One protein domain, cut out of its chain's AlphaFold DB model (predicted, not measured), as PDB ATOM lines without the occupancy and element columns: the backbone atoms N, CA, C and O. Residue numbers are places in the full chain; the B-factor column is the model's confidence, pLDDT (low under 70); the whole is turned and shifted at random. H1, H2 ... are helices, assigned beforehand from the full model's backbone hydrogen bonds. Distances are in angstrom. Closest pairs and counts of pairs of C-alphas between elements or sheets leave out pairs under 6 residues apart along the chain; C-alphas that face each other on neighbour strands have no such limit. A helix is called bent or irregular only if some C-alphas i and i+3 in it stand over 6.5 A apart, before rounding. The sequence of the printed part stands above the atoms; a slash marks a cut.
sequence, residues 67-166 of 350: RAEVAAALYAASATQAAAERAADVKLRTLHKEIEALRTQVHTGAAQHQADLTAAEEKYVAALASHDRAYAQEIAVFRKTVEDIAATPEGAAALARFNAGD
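AT A GLANCE: This is residues 67 to 166 of the 350 residues of an uncharacterized protein of Nitrospira sp (UniProt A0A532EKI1). One helix, H1, lies in the middle, with the hairpin of H2 and H3 packed on it through H3, which crosses H1 at a steep tilt of 45 degrees, and with H4 packed on it away from H2. The short H5 folds back from the end of H4 onto the first turns of H1. The printed part has 100 residues with five named helices, H1 to H5 in chain order, and no named strand; its class is all helix. It is compact, with a radius of gyration of the C-alphas of 13.4 A, and spans 37 by 30 by 21 A.

HOW THE PARTS SIT: H1, residues 67 to 85, has a kink of 35 degrees near residue 79. H2, residues 90 to 107, is near H1. H3, residues 111 to 131, forms a helical hairpin with H2 at a shallow tilt of 24 degrees, C-alphas 102 and 117 being closest at 5.5 A. H3 touches H1 at a steep tilt of 45 degrees, the same way, closest at C-alphas 68 and 118, 5.3 A. H4, residues 133 to 150, touches H1 at a shallow tilt of 29 degrees, opposite ways, closest at C-alphas 70 and 146, 6.0 A. H1, H3 and H4 form a bundle, a group of helices that touch, though H3 and H4 touch only at the corner, closest at C-alphas 129 and 136, 4.3 A. H5, residues 153 to 163, touches residues 69 to 73 of H1, closest at C-alphas 69 and 160, 5.8 A. H4 and H5 touch only at the corner, closest at C-alphas 150 and 156, 4.1 A. H2 is apart from H4 and H5. Every O i to N i+4 pair is within hydrogen-bond range in H2 and H5, against 11 of 15 in H1, 15 of 17 in H3 and 13 of 14 in H4.

IN THESE COORDINATES: H1 begins at C-alpha 67 (49.896, -49.770, 28.752) and is 26.3 A long, H2 26.0 A, H4 25.4 A. H3, 31.4 A, is irregular, but only just: C-alphas 112 and 115 are 7.0 A apart. H5 ends at C-alpha 163 (39.837, -50.129, 21.234).

THE WHOLE: The C-alphas farthest apart, of Ala 88 and Glu 154, are 39.3 A apart. The printed part has no cut, and its four links are tight. Residues 80 to 88 have pLDDT under 70.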
ATOM      1  N   ARG A  67      50.352 -50.745  27.758       95.50
ATOM      2  CA  ARG A  67      49.896 -49.770  28.752       95.50
ATOM      3  C   ARG A  67      48.895 -48.797  28.138       95.50
ATOM      4  O   ARG A  67      47.878 -48.507  28.766       95.50
ATOM      5  N   ALA A  68      49.175 -48.320  26.929       95.25
ATOM      6  CA  ALA A  68      48.268 -47.441  26.205       95.25
ATOM      7  C   ALA A  68      46.918 -48.121  25.945       95.25
ATOM      8  O   ALA A  68      45.876 -47.523  26.201       95.25
ATOM      9  N   GLU A  69      46.931 -49.390  25.529       96.62
ATOM     10  CA  GLU A  69      45.693 -50.125  25.254       96.62
ATOM     11  C   GLU A  69      44.869 -50.409  26.514       96.62
ATOM     12  O   GLU A  69      43.640 -50.315  26.495       96.62
ATOM     13  N   VAL A  70      45.534 -50.708  27.636       97.00
ATOM     14  CA  VAL A  70      44.869 -50.861  28.939       97.00
ATOM     15  C   VAL A  70      44.215 -49.545  29.366       97.00
ATOM     16  O   VAL A  70      43.052 -49.545  29.775       97.00
ATOM     17  N   ALA A  71      44.931 -48.420  29.258       96.62
ATOM     18  CA  ALA A  71      44.406 -47.105  29.621       96.62
ATOM     19  C   ALA A  71      43.190 -46.715  28.765       96.62
ATOM     20  O   ALA A  71      42.163 -46.311  29.318       96.62
ATOM     21  N   ALA A  72      43.268 -46.928  27.450       95.19
ATOM     22  CA  ALA A  72      42.188 -46.634  26.516       95.19
ATOM     23  C   ALA A  72      40.935 -47.483  26.787       95.19
ATOM     24  O   ALA A  72      39.826 -46.940  26.833       95.19
ATOM     25  N   ALA A  73      41.100 -48.784  27.049       94.44
ATOM     26  CA  ALA A  73      39.995 -49.690  27.367       94.44
ATOM     27  C   ALA A  73      39.316 -49.328  28.698       94.44
ATOM     28  O   ALA A  73      38.086 -49.273  28.789       94.44
ATOM     29  N   LEU A  74      40.110 -49.029  29.735       93.88
ATOM     30  CA  LEU A  74      39.591 -48.588  31.032       93.88
ATOM     31  C   LEU A  74      38.853 -47.260  30.922       93.88
ATOM     32  O   LEU A  74      37.777 -47.099  31.501       93.88
ATOM     33  N   TYR A  75      39.406 -46.322  30.157       92.38
ATOM     34  CA  TYR A  75      38.755 -45.054  29.895       92.38
ATOM     35  C   TYR A  75      37.434 -45.242  29.143       92.38
ATOM     36  O   TYR A  75      36.420 -44.691  29.570       92.38
ATOM     37  N   ALA A  76      37.404 -46.042  28.074       89.25
ATOM     38  CA  ALA A  76      36.193 -46.294  27.294       89.25
ATOM     39  C   ALA A  76      35.070 -46.909  28.150       89.25
ATOM     40  O   ALA A  76      33.936 -46.425  28.111       89.25
ATOM     41  N   ALA A  77      35.398 -47.899  28.988       85.50
ATOM     42  CA  ALA A  77      34.458 -48.501  29.936       85.50
ATOM     43  C   ALA A  77      33.964 -47.493  30.990       85.50
ATOM     44  O   ALA A  77      32.793 -47.490  31.358       85.50
ATOM     45  N   SER A  78      34.841 -46.595  31.446       81.62
ATOM     46  CA  SER A  78      34.489 -45.553  32.414       81.62
ATOM     47  C   SER A  78      33.621 -44.443  31.819       81.62
ATOM     48  O   SER A  78      32.753 -43.892  32.494       81.62
ATOM     49  N   ALA A  79      33.826 -44.108  30.543       70.25
ATOM     50  CA  ALA A  79      33.154 -43.000  29.884       70.25
ATOM     51  C   ALA A  79      31.656 -43.273  29.692       70.25
ATOM     52  O   ALA A  79      30.863 -42.332  29.784       70.25
ATOM     53  N   THR A  80      31.253 -44.525  29.471       66.62
ATOM     54  CA  THR A  80      29.841 -44.921  29.333       66.62
ATOM     55  C   THR A  80      29.079 -44.804  30.657       66.62
ATOM     56  O   THR A  80      27.981 -44.251  30.668       66.62
ATOM     57  N   GLN A  81      29.684 -45.206  31.778       64.69
ATOM     58  CA  GLN A  81      29.120 -45.059  33.130       64.69
ATOM     59  C   GLN A  81      29.123 -43.590  33.586       64.69
ATOM     60  O   GLN A  81      28.099 -43.047  33.999       64.69
ATOM     61  N   ALA A  82      30.237 -42.885  33.381       60.66
ATOM     62  CA  ALA A  82      30.382 -41.487  33.764       60.66
ATOM     63  C   ALA A  82      29.552 -40.524  32.905       60.66
ATOM     64  O   ALA A  82      29.248 -39.433  33.365       60.66
ATOM     65  N   ALA A  83      29.172 -40.858  31.661       58.03
ATOM     66  CA  ALA A  83      28.238 -40.035  30.869       58.03
ATOM     67  C   ALA A  83      26.930 -39.762  31.624       58.03
ATOM     68  O   ALA A  83      26.381 -38.666  31.512       58.03
ATOM     69  N   ALA A  84      26.481 -40.730  32.428       55.56
ATOM     70  CA  ALA A  84      25.303 -40.608  33.273       55.56
ATOM     71  C   ALA A  84      25.541 -39.731  34.524       55.56
ATOM     72  O   ALA A  84      24.617 -39.068  34.986       55.56
ATOM     73  N   GLU A  85      26.775 -39.660  35.041       63.12
ATOM     74  CA  GLU A  85      27.160 -38.906  36.256       63.12
ATOM     75  C   GLU A  85      27.727 -37.494  35.963       63.12
ATOM     76  O   GLU A  85      27.672 -36.589  36.800       63.12
ATOM     77  N   ARG A  86      28.227 -37.268  34.736       57.72
ATOM     78  CA  ARG A  86      28.909 -36.056  34.219       57.72
ATOM     79  C   ARG A  86      28.086 -34.761  34.271       57.72
ATOM     80  O   ARG A  86      28.609 -33.684  33.953       57.72
ATOM     81  N   ALA A  87      26.834 -34.818  34.716       53.34
ATOM     82  CA  ALA A  87      26.063 -33.626  35.036       53.34
ATOM     83  C   ALA A  87      26.728 -32.770  36.148       53.34
ATOM     84  O   ALA A  87      26.549 -31.551  36.136       53.34
ATOM     85  N   ALA A  88      27.569 -33.337  37.036       56.56
ATOM     86  CA  ALA A  88      28.007 -32.639  38.258       56.56
ATOM     87  C   ALA A  88      29.498 -32.190  38.369       56.56
ATOM     88  O   ALA A  88      29.731 -31.116  38.921       56.56
ATOM     89  N   ASP A  89      30.510 -32.902  37.839       77.25
ATOM     90  CA  ASP A  89      31.946 -32.624  38.133       77.25
ATOM     91  C   ASP A  89      32.694 -31.836  37.017       77.25
ATOM     92  O   ASP A  89      32.732 -32.237  35.852       77.25
ATOM     93  N   VAL A  90      33.327 -30.700  37.361       84.44
ATOM     94  CA  VAL A  90      34.115 -29.850  36.433       84.44
ATOM     95  C   VAL A  90      35.454 -30.484  36.032       84.44
ATOM     96  O   VAL A  90      35.827 -30.401  34.863       84.44
ATOM     97  N   LYS A  91      36.172 -31.124  36.961       85.88
ATOM     98  CA  LYS A  91      37.498 -31.716  36.720       85.88
ATOM     99  C   LYS A  91      37.407 -32.865  35.721       85.88
ATOM    100  O   LYS A  91      38.193 -32.910  34.774       85.88
ATOM    101  N   LEU A  92      36.423 -33.747  35.889       86.12
ATOM    102  CA  LEU A  92      36.180 -34.853  34.957       86.12
ATOM    103  C   LEU A  92      35.798 -34.344  33.559       86.12
ATOM    104  O   LEU A  92      36.264 -34.888  32.561       86.12
ATOM    105  N   ARG A  93      35.010 -33.262  33.461       86.19
ATOM    106  CA  ARG A  93      34.691 -32.630  32.167       86.19
ATOM    107  C   ARG A  93      35.925 -32.049  31.476       86.19
ATOM    108  O   ARG A  93      36.035 -32.173  30.259       86.19
ATOM    109  N   THR A  94      36.837 -31.430  32.226       90.56
ATOM    110  CA  THR A  94      38.094 -30.900  31.677       90.56
ATOM    111  C   THR A  94      38.986 -32.021  31.154       90.56
ATOM    112  O   THR A  94      39.390 -31.966  29.997       90.56
ATOM    113  N   LEU A  95      39.210 -33.068  31.958       91.25
ATOM    114  CA  LEU A  95      40.004 -34.231  31.546       91.25
ATOM    115  C   LEU A  95      39.404 -34.932  30.321       91.25
ATOM    116  O   LEU A  95      40.129 -35.294  29.407       91.25
ATOM    117  N   HIS A  96      38.075 -35.076  30.252       90.50
ATOM    118  CA  HIS A  96      37.415 -35.655  29.079       90.50
ATOM    119  C   HIS A  96      37.695 -34.843  27.804       90.50
ATOM    120  O   HIS A  96      38.075 -35.419  26.793       90.50
ATOM    121  N   LYS A  97      37.577 -33.507  27.852       91.94
ATOM    122  CA  LYS A  97      37.887 -32.643  26.697       91.94
ATOM    123  C   LYS A  97      39.353 -32.734  26.270       91.94
ATOM    124  O   LYS A  97      39.629 -32.733  25.075       91.94
ATOM    125  N   GLU A  98      40.270 -32.789  27.234       94.44
ATOM    126  CA  GLU A  98      41.704 -32.964  26.981       94.44
ATOM    127  C   GLU A  98      41.981 -34.298  26.274       94.44
ATOM    128  O   GLU A  98      42.660 -34.316  25.250       94.44
ATOM    129  N   ILE A  99      41.385 -35.391  26.756       94.81
ATOM    130  CA  ILE A  99      41.519 -36.727  26.162       94.81
ATOM    131  C   ILE A  99      40.990 -36.756  24.729       94.81
ATOM    132  O   ILE A  99      41.687 -37.235  23.845       94.81
ATOM    133  N   GLU A 100      39.807 -36.201  24.460       93.56
ATOM    134  CA  GLU A 100      39.254 -36.168  23.096       93.56
ATOM    135  C   GLU A 100      40.125 -35.341  22.127       93.56
ATOM    136  O   GLU A 100      40.314 -35.716  20.964       93.56
ATOM    137  N   ALA A 101      40.724 -34.245  22.607       95.69
ATOM    138  CA  ALA A 101      41.678 -33.464  21.822       95.69
ATOM    139  C   ALA A 101      42.959 -34.263  21.518       95.69
ATOM    140  O   ALA A 101      43.375 -34.333  20.358       95.69
ATOM    141  N   LEU A 102      43.549 -34.908  22.531       96.31
ATOM    142  CA  LEU A 102      44.743 -35.747  22.387       96.31
ATOM    143  C   LEU A 102      44.485 -36.957  21.478       96.31
ATOM    144  O   LEU A 102      45.298 -37.246  20.603       96.31
ATOM    145  N   ARG A 103      43.325 -37.615  21.602       93.44
ATOM    146  CA  ARG A 103      42.893 -38.701  20.706       93.44
ATOM    147  C   ARG A 103      42.886 -38.237  19.263       93.44
ATOM    148  O   ARG A 103      43.515 -38.875  18.425       93.44
ATOM    149  N   THR A 104      42.252 -37.104  18.978       94.31
ATOM    150  CA  THR A 104      42.202 -36.547  17.618       94.31
ATOM    151  C   THR A 104      43.606 -36.286  17.062       94.31
ATOM    152  O   THR A 104      43.891 -36.617  15.911       94.31
ATOM    153  N   GLN A 105      44.515 -35.740  17.875       93.06
ATOM    154  CA  GLN A 105      45.906 -35.497  17.476       93.06
ATOM    155  C   GLN A 105      46.652 -36.803  17.166       93.06
ATOM    156  O   GLN A 105      47.259 -36.928  16.103       93.06
ATOM    157  N   VAL A 106      46.560 -37.803  18.043       92.12
ATOM    158  CA  VAL A 106      47.173 -39.125  17.831       92.12
ATOM    159  C   VAL A 106      46.637 -39.778  16.552       92.12
ATOM    160  O   VAL A 106      47.422 -40.223  15.715       92.12
ATOM    161  N   HIS A 107      45.316 -39.760  16.342       87.00
ATOM    162  CA  HIS A 107      44.674 -40.349  15.159       87.00
ATOM    163  C   HIS A 107      45.066 -39.641  13.855       87.00
ATOM    164  O   HIS A 107      45.104 -40.265  12.798       87.00
ATOM    165  N   THR A 108      45.385 -38.345  13.916       91.00
ATOM    166  CA  THR A 108      45.852 -37.555  12.762       91.00
ATOM    167  C   THR A 108      47.364 -37.660  12.523       91.00
ATOM    168  O   THR A 108      47.892 -36.989  11.639       91.00
ATOM    169  N   GLY A 109      48.058 -38.544  13.251       86.56
ATOM    170  CA  GLY A 109      49.462 -38.895  13.026       86.56
ATOM    171  C   GLY A 109      50.449 -38.284  14.022       86.56
ATOM    172  O   GLY A 109      51.654 -38.486  13.878       86.56
ATOM    173  N   ALA A 110      49.979 -37.569  15.048       90.50
ATOM    174  CA  ALA A 110      50.827 -37.004  16.095       90.50
ATOM    175  C   ALA A 110      51.180 -38.054  17.168       90.50
ATOM    176  O   ALA A 110      50.789 -37.938  18.330       90.50
ATOM    177  N   ALA A 111      51.925 -39.091  16.773       84.50
ATOM    178  CA  ALA A 111      52.278 -40.228  17.628       84.50
ATOM    179  C   ALA A 111      53.011 -39.826  18.924       84.50
ATOM    180  O   ALA A 111      52.919 -40.525  19.930       84.50
ATOM    181  N   GLN A 112      53.693 -38.675  18.942       88.44
ATOM    182  CA  GLN A 112      54.339 -38.140  20.143       88.44
ATOM    183  C   GLN A 112      53.359 -37.849  21.293       88.44
ATOM    184  O   GLN A 112      53.768 -37.893  22.450       88.44
ATOM    185  N   HIS A 113      52.077 -37.599  20.999       92.81
ATOM    186  CA  HIS A 113      51.048 -37.349  22.015       92.81
ATOM    187  C   HIS A 113      50.448 -38.630  22.605       92.81
ATOM    188  O   HIS A 113      49.595 -38.548  23.486       92.81
ATOM    189  N   GLN A 114      50.901 -39.815  22.177       92.31
ATOM    190  CA  GLN A 114      50.405 -41.088  22.701       92.31
ATOM    191  C   GLN A 114      50.621 -41.211  24.216       92.31
ATOM    192  O   GLN A 114      49.710 -41.598  24.942       92.31
ATOM    193  N   ALA A 115      51.804 -40.835  24.707       94.00
ATOM    194  CA  ALA A 115      52.110 -40.895  26.136       94.00
ATOM    195  C   ALA A 115      51.257 -39.910  26.956       94.00
ATOM    196  O   ALA A 115      50.792 -40.255  28.045       94.00
ATOM    197  N   ASP A 116      51.018 -38.708  26.420       95.75
ATOM    198  CA  ASP A 116      50.162 -37.695  27.046       95.75
ATOM    199  C   ASP A 116      48.707 -38.175  27.111       95.75
ATOM    200  O   ASP A 116      48.059 -38.048  28.152       95.75
ATOM    201  N   LEU A 117      48.218 -38.785  26.026       96.31
ATOM    202  CA  LEU A 117      46.890 -39.390  25.947       96.31
ATOM    203  C   LEU A 117      46.712 -40.476  27.012       96.31
ATOM    204  O   LEU A 117      45.792 -40.391  27.825       96.31
ATOM    205  N   THR A 118      47.627 -41.445  27.060       96.50
ATOM    206  CA  THR A 118      47.605 -42.528  28.052       96.50
ATOM    207  C   THR A 118      47.616 -41.976  29.479       96.50
ATOM    208  O   THR A 118      46.819 -42.393  30.321       96.50
ATOM    209  N   ALA A 119      48.459 -40.979  29.764       97.06
ATOM    210  CA  ALA A 119      48.504 -40.353  31.082       97.06
ATOM    211  C   ALA A 119      47.200 -39.613  31.436       97.06
ATOM    212  O   ALA A 119      46.792 -39.604  32.601       97.06
ATOM    213  N   ALA A 120      46.544 -38.971  30.466       96.31
ATOM    214  CA  ALA A 120      45.267 -38.294  30.676       96.31
ATOM    215  C   ALA A 120      44.130 -39.296  30.951       96.31
ATOM    216  O   ALA A 120      43.357 -39.097  31.893       96.31
ATOM    217  N   GLU A 121      44.074 -40.403  30.207       95.50
ATOM    218  CA  GLU A 121      43.122 -41.505  30.407       95.50
ATOM    219  C   GLU A 121      43.264 -42.139  31.800       95.50
ATOM    220  O   GLU A 121      42.279 -42.265  32.533       95.50
ATOM    221  N   GLU A 122      44.494 -42.439  32.228       95.38
ATOM    222  CA  GLU A 122      44.779 -42.948  33.577       95.38
ATOM    223  C   GLU A 122      44.330 -41.964  34.670       95.38
ATOM    224  O   GLU A 122      43.674 -42.359  35.643       95.38
ATOM    225  N   LYS A 123      44.636 -40.667  34.508       94.31
ATOM    226  CA  LYS A 123      44.209 -39.611  35.444       94.31
ATOM    227  C   LYS A 123      42.690 -39.511  35.533       94.31
ATOM    228  O   LYS A 123      42.170 -39.294  36.629       94.31
ATOM    229  N   TYR A 124      41.986 -39.655  34.414       91.56
ATOM    230  CA  TYR A 124      40.526 -39.634  34.382       91.56
ATOM    231  C   TYR A 124      39.933 -40.804  35.164       91.56
ATOM    232  O   TYR A 124      39.133 -40.589  36.076       91.56
ATOM    233  N   VAL A 125      40.380 -42.029  34.872       91.75
ATOM    234  CA  VAL A 125      39.908 -43.239  35.557       91.75
ATOM    235  C   VAL A 125      40.197 -43.162  37.061       91.75
ATOM    236  O   VAL A 125      39.337 -43.505  37.873       91.75
ATOM    237  N   ALA A 126      41.375 -42.666  37.450       91.06
ATOM    238  CA  ALA A 126      41.739 -42.471  38.851       91.06
ATOM    239  C   ALA A 126      40.879 -41.400  39.546       91.06
ATOM    240  O   ALA A 126      40.458 -41.595  40.686       91.06
ATOM    241  N   ALA A 127      40.596 -40.281  38.870       89.31
ATOM    242  CA  ALA A 127      39.730 -39.235  39.404       89.31
ATOM    243  C   ALA A 127      38.304 -39.757  39.637       89.31
ATOM    244  O   ALA A 127      37.746 -39.525  40.708       89.31
ATOM    245  N   LEU A 128      37.757 -40.525  38.693       86.62
ATOM    246  CA  LEU A 128      36.428 -41.121  38.825       86.62
ATOM    247  C   LEU A 128      36.371 -42.140  39.978       86.62
ATOM    248  O   LEU A 128      35.493 -42.059  40.833       86.62
ATOM    249  N   ALA A 129      37.372 -43.021  40.087       88.06
ATOM    250  CA  ALA A 129      37.495 -43.970  41.200       88.06
ATOM    251  C   ALA A 129      37.663 -43.294  42.573       88.06
ATOM    252  O   ALA A 129      37.288 -43.861  43.594       88.06
ATOM    253  N   SER A 130      38.217 -42.080  42.630       87.25
ATOM    254  CA  SER A 130      38.302 -41.334  43.892       87.25
ATOM    255  C   SER A 130      36.960 -40.747  44.341       87.25
ATOM    256  O   SER A 130      36.764 -40.527  45.536       87.25
ATOM    257  N   HIS A 131      36.048 -40.494  43.397       83.12
ATOM    258  CA  HIS A 131      34.746 -39.886  43.661       83.12
ATOM    259  C   HIS A 131      33.697 -40.933  44.055       83.12
ATOM    260  O   HIS A 131      32.848 -40.666  44.906       83.12
ATOM    261  N   ASP A 132      33.773 -42.132  43.473       83.38
ATOM    262  CA  ASP A 132      32.818 -43.209  43.721       83.38
ATOM    263  C   ASP A 132      33.527 -44.504  44.147       83.38
ATOM    264  O   ASP A 132      34.281 -45.130  43.397       83.38
ATOM    265  N   ARG A 133      33.250 -44.925  45.386       83.50
ATOM    266  CA  ARG A 133      33.810 -46.145  45.979       83.50
ATOM    267  C   ARG A 133      33.274 -47.426  45.332       83.50
ATOM    268  O   ARG A 133      34.018 -48.405  45.282       83.50
ATOM    269  N   ALA A 134      32.012 -47.459  44.914       82.88
ATOM    270  CA  ALA A 134      31.433 -48.614  44.233       82.88
ATOM    271  C   ALA A 134      32.086 -48.779  42.856       82.88
ATOM    272  O   ALA A 134      32.630 -49.845  42.566       82.88
ATOM    273  N   TYR A 135      32.183 -47.691  42.090       84.12
ATOM    274  CA  TYR A 135      32.919 -47.678  40.829       84.12
ATOM    275  C   TYR A 135      34.394 -48.071  41.014       84.12
ATOM    276  O   TYR A 135      34.923 -48.869  40.244       84.12
ATOM    277  N   ALA A 136      35.067 -47.592  42.068       86.25
ATOM    278  CA  ALA A 136      36.453 -47.970  42.362       86.25
ATOM    279  C   ALA A 136      36.648 -49.487  42.533       86.25
ATOM    280  O   ALA A 136      37.694 -50.025  42.162       86.25
ATOM    281  N   GLN A 137      35.660 -50.183  43.102       86.94
ATOM    282  CA  GLN A 137      35.696 -51.637  43.255       86.94
ATOM    283  C   GLN A 137      35.426 -52.349  41.926       86.94
ATOM    284  O   GLN A 137      36.137 -53.299  41.593       86.94
ATOM    285  N   GLU A 138      34.451 -51.870  41.155       84.44
ATOM    286  CA  GLU A 138      34.116 -52.412  39.832       84.44
ATOM    287  C   GLU A 138      35.300 -52.287  38.863       84.44
ATOM    288  O   GLU A 138      35.742 -53.280  38.272       84.44
ATOM    289  N   ILE A 139      35.889 -51.090  38.766       87.81
ATOM    290  CA  ILE A 139      36.988 -50.821  37.838       87.81
ATOM    291  C   ILE A 139      38.266 -51.579  38.208       87.81
ATOM    292  O   ILE A 139      39.061 -51.880  37.325       87.81
ATOM    293  N   ALA A 140      38.476 -51.931  39.482       87.94
ATOM    294  CA  ALA A 140      39.638 -52.714  39.901       87.94
ATOM    295  C   ALA A 140      39.598 -54.156  39.359       87.94
ATOM    296  O   ALA A 140      40.628 -54.682  38.932       87.94
ATOM    297  N   VAL A 141      38.417 -54.787  39.338       89.12
ATOM    298  CA  VAL A 141      38.237 -56.139  38.774       89.12
ATOM    299  C   VAL A 141      38.412 -56.114  37.256       89.12
ATOM    300  O   VAL A 141      39.120 -56.955  36.695       89.12
ATOM    301  N   PHE A 142      37.806 -55.124  36.594       89.38
ATOM    302  CA  PHE A 142      37.932 -54.960  35.148       89.38
ATOM    303  C   PHE A 142      39.377 -54.648  34.737       89.38
ATOM    304  O   PHE A 142      39.915 -55.331  33.869       89.38
ATOM    305  N   ARG A 143      40.050 -53.717  35.431       93.75
ATOM    306  CA  ARG A 143      41.472 -53.385  35.227       93.75
ATOM    307  C   ARG A 143      42.349 -54.618  35.216       93.75
ATOM    308  O   ARG A 143      43.070 -54.822  34.248       93.75
ATOM    309  N   LYS A 144      42.243 -55.455  36.249       94.06
ATOM    310  CA  LYS A 144      43.043 -56.674  36.339       94.06
ATOM    311  C   LYS A 144      42.845 -57.576  35.117       94.06
ATOM    312  O   LYS A 144      43.806 -58.108  34.585       94.06
ATOM    313  N   THR A 145      41.604 -57.717  34.654       93.44
ATOM    314  CA  THR A 145      41.288 -58.540  33.477       93.44
ATOM    315  C   THR A 145      41.953 -57.992  32.212       93.44
ATOM    316  O   THR A 145      42.528 -58.751  31.438       93.44
ATOM    317  N   VAL A 146      41.898 -56.674  32.006       95.50
ATOM    318  CA  VAL A 146      42.502 -56.013  30.839       95.50
ATOM    319  C   VAL A 146      44.036 -56.062  30.905       95.50
ATOM    320  O   VAL A 146      44.679 -56.326  29.893       95.50
ATOM    321  N   GLU A 147      44.623 -55.889  32.093       95.38
ATOM    322  CA  GLU A 147      46.064 -56.058  32.334       95.38
ATOM    323  C   GLU A 147      46.525 -57.497  32.045       95.38
ATOM    324  O   GLU A 147      47.530 -57.690  31.361       95.38
ATOM    325  N   ASP A 148      45.771 -58.507  32.493       94.56
ATOM    326  CA  ASP A 148      46.068 -59.922  32.235       94.56
ATOM    327  C   ASP A 148      46.011 -60.251  30.727       94.56
ATOM    328  O   ASP A 148      46.825 -61.033  30.231       94.56
ATOM    329  N   ILE A 149      45.085 -59.637  29.977       94.75
ATOM    330  CA  ILE A 149      45.015 -59.756  28.510       94.75
ATOM    331  C   ILE A 149      46.250 -59.114  27.863       94.75
ATOM    332  O   ILE A 149      46.931 -59.740  27.048       94.75
ATOM    333  N   ALA A 150      46.569 -57.881  28.255       95.31
ATOM    334  CA  ALA A 150      47.666 -57.100  27.690       95.31
ATOM    335  C   ALA A 150      49.067 -57.621  28.077       95.31
ATOM    336  O   ALA A 150      50.065 -57.202  27.495       95.31
ATOM    337  N   ALA A 151      49.162 -58.570  29.017       94.25
ATOM    338  CA  ALA A 151      50.421 -59.191  29.436       94.25
ATOM    339  C   ALA A 151      51.122 -60.001  28.327       94.25
ATOM    340  O   ALA A 151      52.296 -60.348  28.464       94.25
ATOM    341  N   THR A 152      50.416 -60.317  27.237       92.62
ATOM    342  CA  THR A 152      50.967 -61.002  26.059       92.62
ATOM    343  C   THR A 152      50.909 -60.094  24.829       92.62
ATOM    344  O   THR A 152      49.955 -59.321  24.706       92.62
ATOM    345  N   PRO A 153      51.869 -60.185  23.888       93.19
ATOM    346  CA  PRO A 153      51.821 -59.414  22.644       93.19
ATOM    347  C   PRO A 153      50.529 -59.637  21.845       93.19
ATOM    348  O   PRO A 153      49.959 -58.692  21.304       93.19
ATOM    349  N   GLU A 154      50.039 -60.877  21.798       92.69
ATOM    350  CA  GLU A 154      48.824 -61.249  21.075       92.69
ATOM    351  C   GLU A 154      47.569 -60.679  21.744       92.69
ATOM    352  O   GLU A 154      46.674 -60.178  21.061       92.69
ATOM    353  N   GLY A 155      47.510 -60.708  23.077       95.31
ATOM    354  CA  GLY A 155      46.409 -60.117  23.831       95.31
ATOM    355  C   GLY A 155      46.407 -58.588  23.776       95.31
ATOM    356  O   GLY A 155      45.344 -57.997  23.600       95.31
ATOM    357  N   ALA A 156      47.576 -57.939  23.813       95.19
ATOM    358  CA  ALA A 156      47.694 -56.496  23.586       95.19
ATOM    359  C   ALA A 156      47.220 -56.106  22.176       95.19
ATOM    360  O   ALA A 156      46.459 -55.156  22.020       95.19
ATOM    361  N   ALA A 157      47.586 -56.877  21.146       94.62
ATOM    362  CA  ALA A 157      47.111 -56.649  19.781       94.62
ATOM    363  C   ALA A 157      45.592 -56.852  19.628       94.62
ATOM    364  O   ALA A 157      44.937 -56.102  18.901       94.62
ATOM    365  N   ALA A 158      45.014 -57.843  20.318       96.19
ATOM    366  CA  ALA A 158      43.565 -58.021  20.369       96.19
ATOM    367  C   ALA A 158      42.881 -56.832  21.060       96.19
ATOM    368  O   ALA A 158      41.876 -56.329  20.562       96.19
ATOM    369  N   LEU A 159      43.455 -56.336  22.157       96.19
ATOM    370  CA  LEU A 159      42.942 -55.165  22.863       96.19
ATOM    371  C   LEU A 159      43.014 -53.893  22.004       96.19
ATOM    372  O   LEU A 159      42.044 -53.144  21.964       96.19
ATOM    373  N   ALA A 160      44.088 -53.703  21.235       94.75
ATOM    374  CA  ALA A 160      44.195 -52.601  20.276       94.75
ATOM    375  C   ALA A 160      43.091 -52.632  19.213       94.75
ATOM    376  O   ALA A 160      42.499 -51.604  18.889       94.75
ATOM    377  N   ARG A 161      42.754 -53.820  18.695       95.44
ATOM    378  CA  ARG A 161      41.615 -53.987  17.775       95.44
ATOM    379  C   ARG A 161      40.289 -53.645  18.438       95.44
ATOM    380  O   ARG A 161      39.475 -52.956  17.829       95.44
ATOM    381  N   PHE A 162      40.104 -54.085  19.682       95.81
ATOM    382  CA  PHE A 162      38.910 -53.782  20.464       95.81
ATOM    383  C   PHE A 162      38.747 -52.267  20.640       95.81
ATOM    384  O   PHE A 162      37.698 -51.715  20.319       95.81
ATOM    385  N   ASN A 163      39.815 -51.582  21.056       93.00
ATOM    386  CA  ASN A 163      39.837 -50.129  21.234       93.00
ATOM    387  C   ASN A 163      39.639 -49.361  19.915       93.00
ATOM    388  O   ASN A 163      39.068 -48.272  19.921       93.00
ATOM    389  N   ALA A 164      40.056 -49.935  18.784       91.81
ATOM    390  CA  ALA A 164      39.817 -49.395  17.445       91.81
ATOM    391  C   ALA A 164      38.395 -49.663  16.901       91.81
ATOM    392  O   ALA A 164      38.080 -49.241  15.788       91.81
ATOM    393  N   GLY A 165      37.535 -50.357  17.658       93.12
ATOM    394  CA  GLY A 165      36.146 -50.660  17.295       93.12
ATOM    395  C   GLY A 165      35.937 -51.987  16.557       93.12
ATOM    396  O   GLY A 165      34.796 -52.341  16.256       93.12
ATOM    397  N   ASP A 166      36.995 -52.757  16.293       95.62
ATOM    398  CA  ASP A 166      36.894 -54.138  15.797       95.62
ATOM    399  C   ASP A 166      36.695 -55.112  16.971       95.62
ATOM    400  O   ASP A 166      37.534 -55.964  17.276       95.62
TER     401      ASP A 166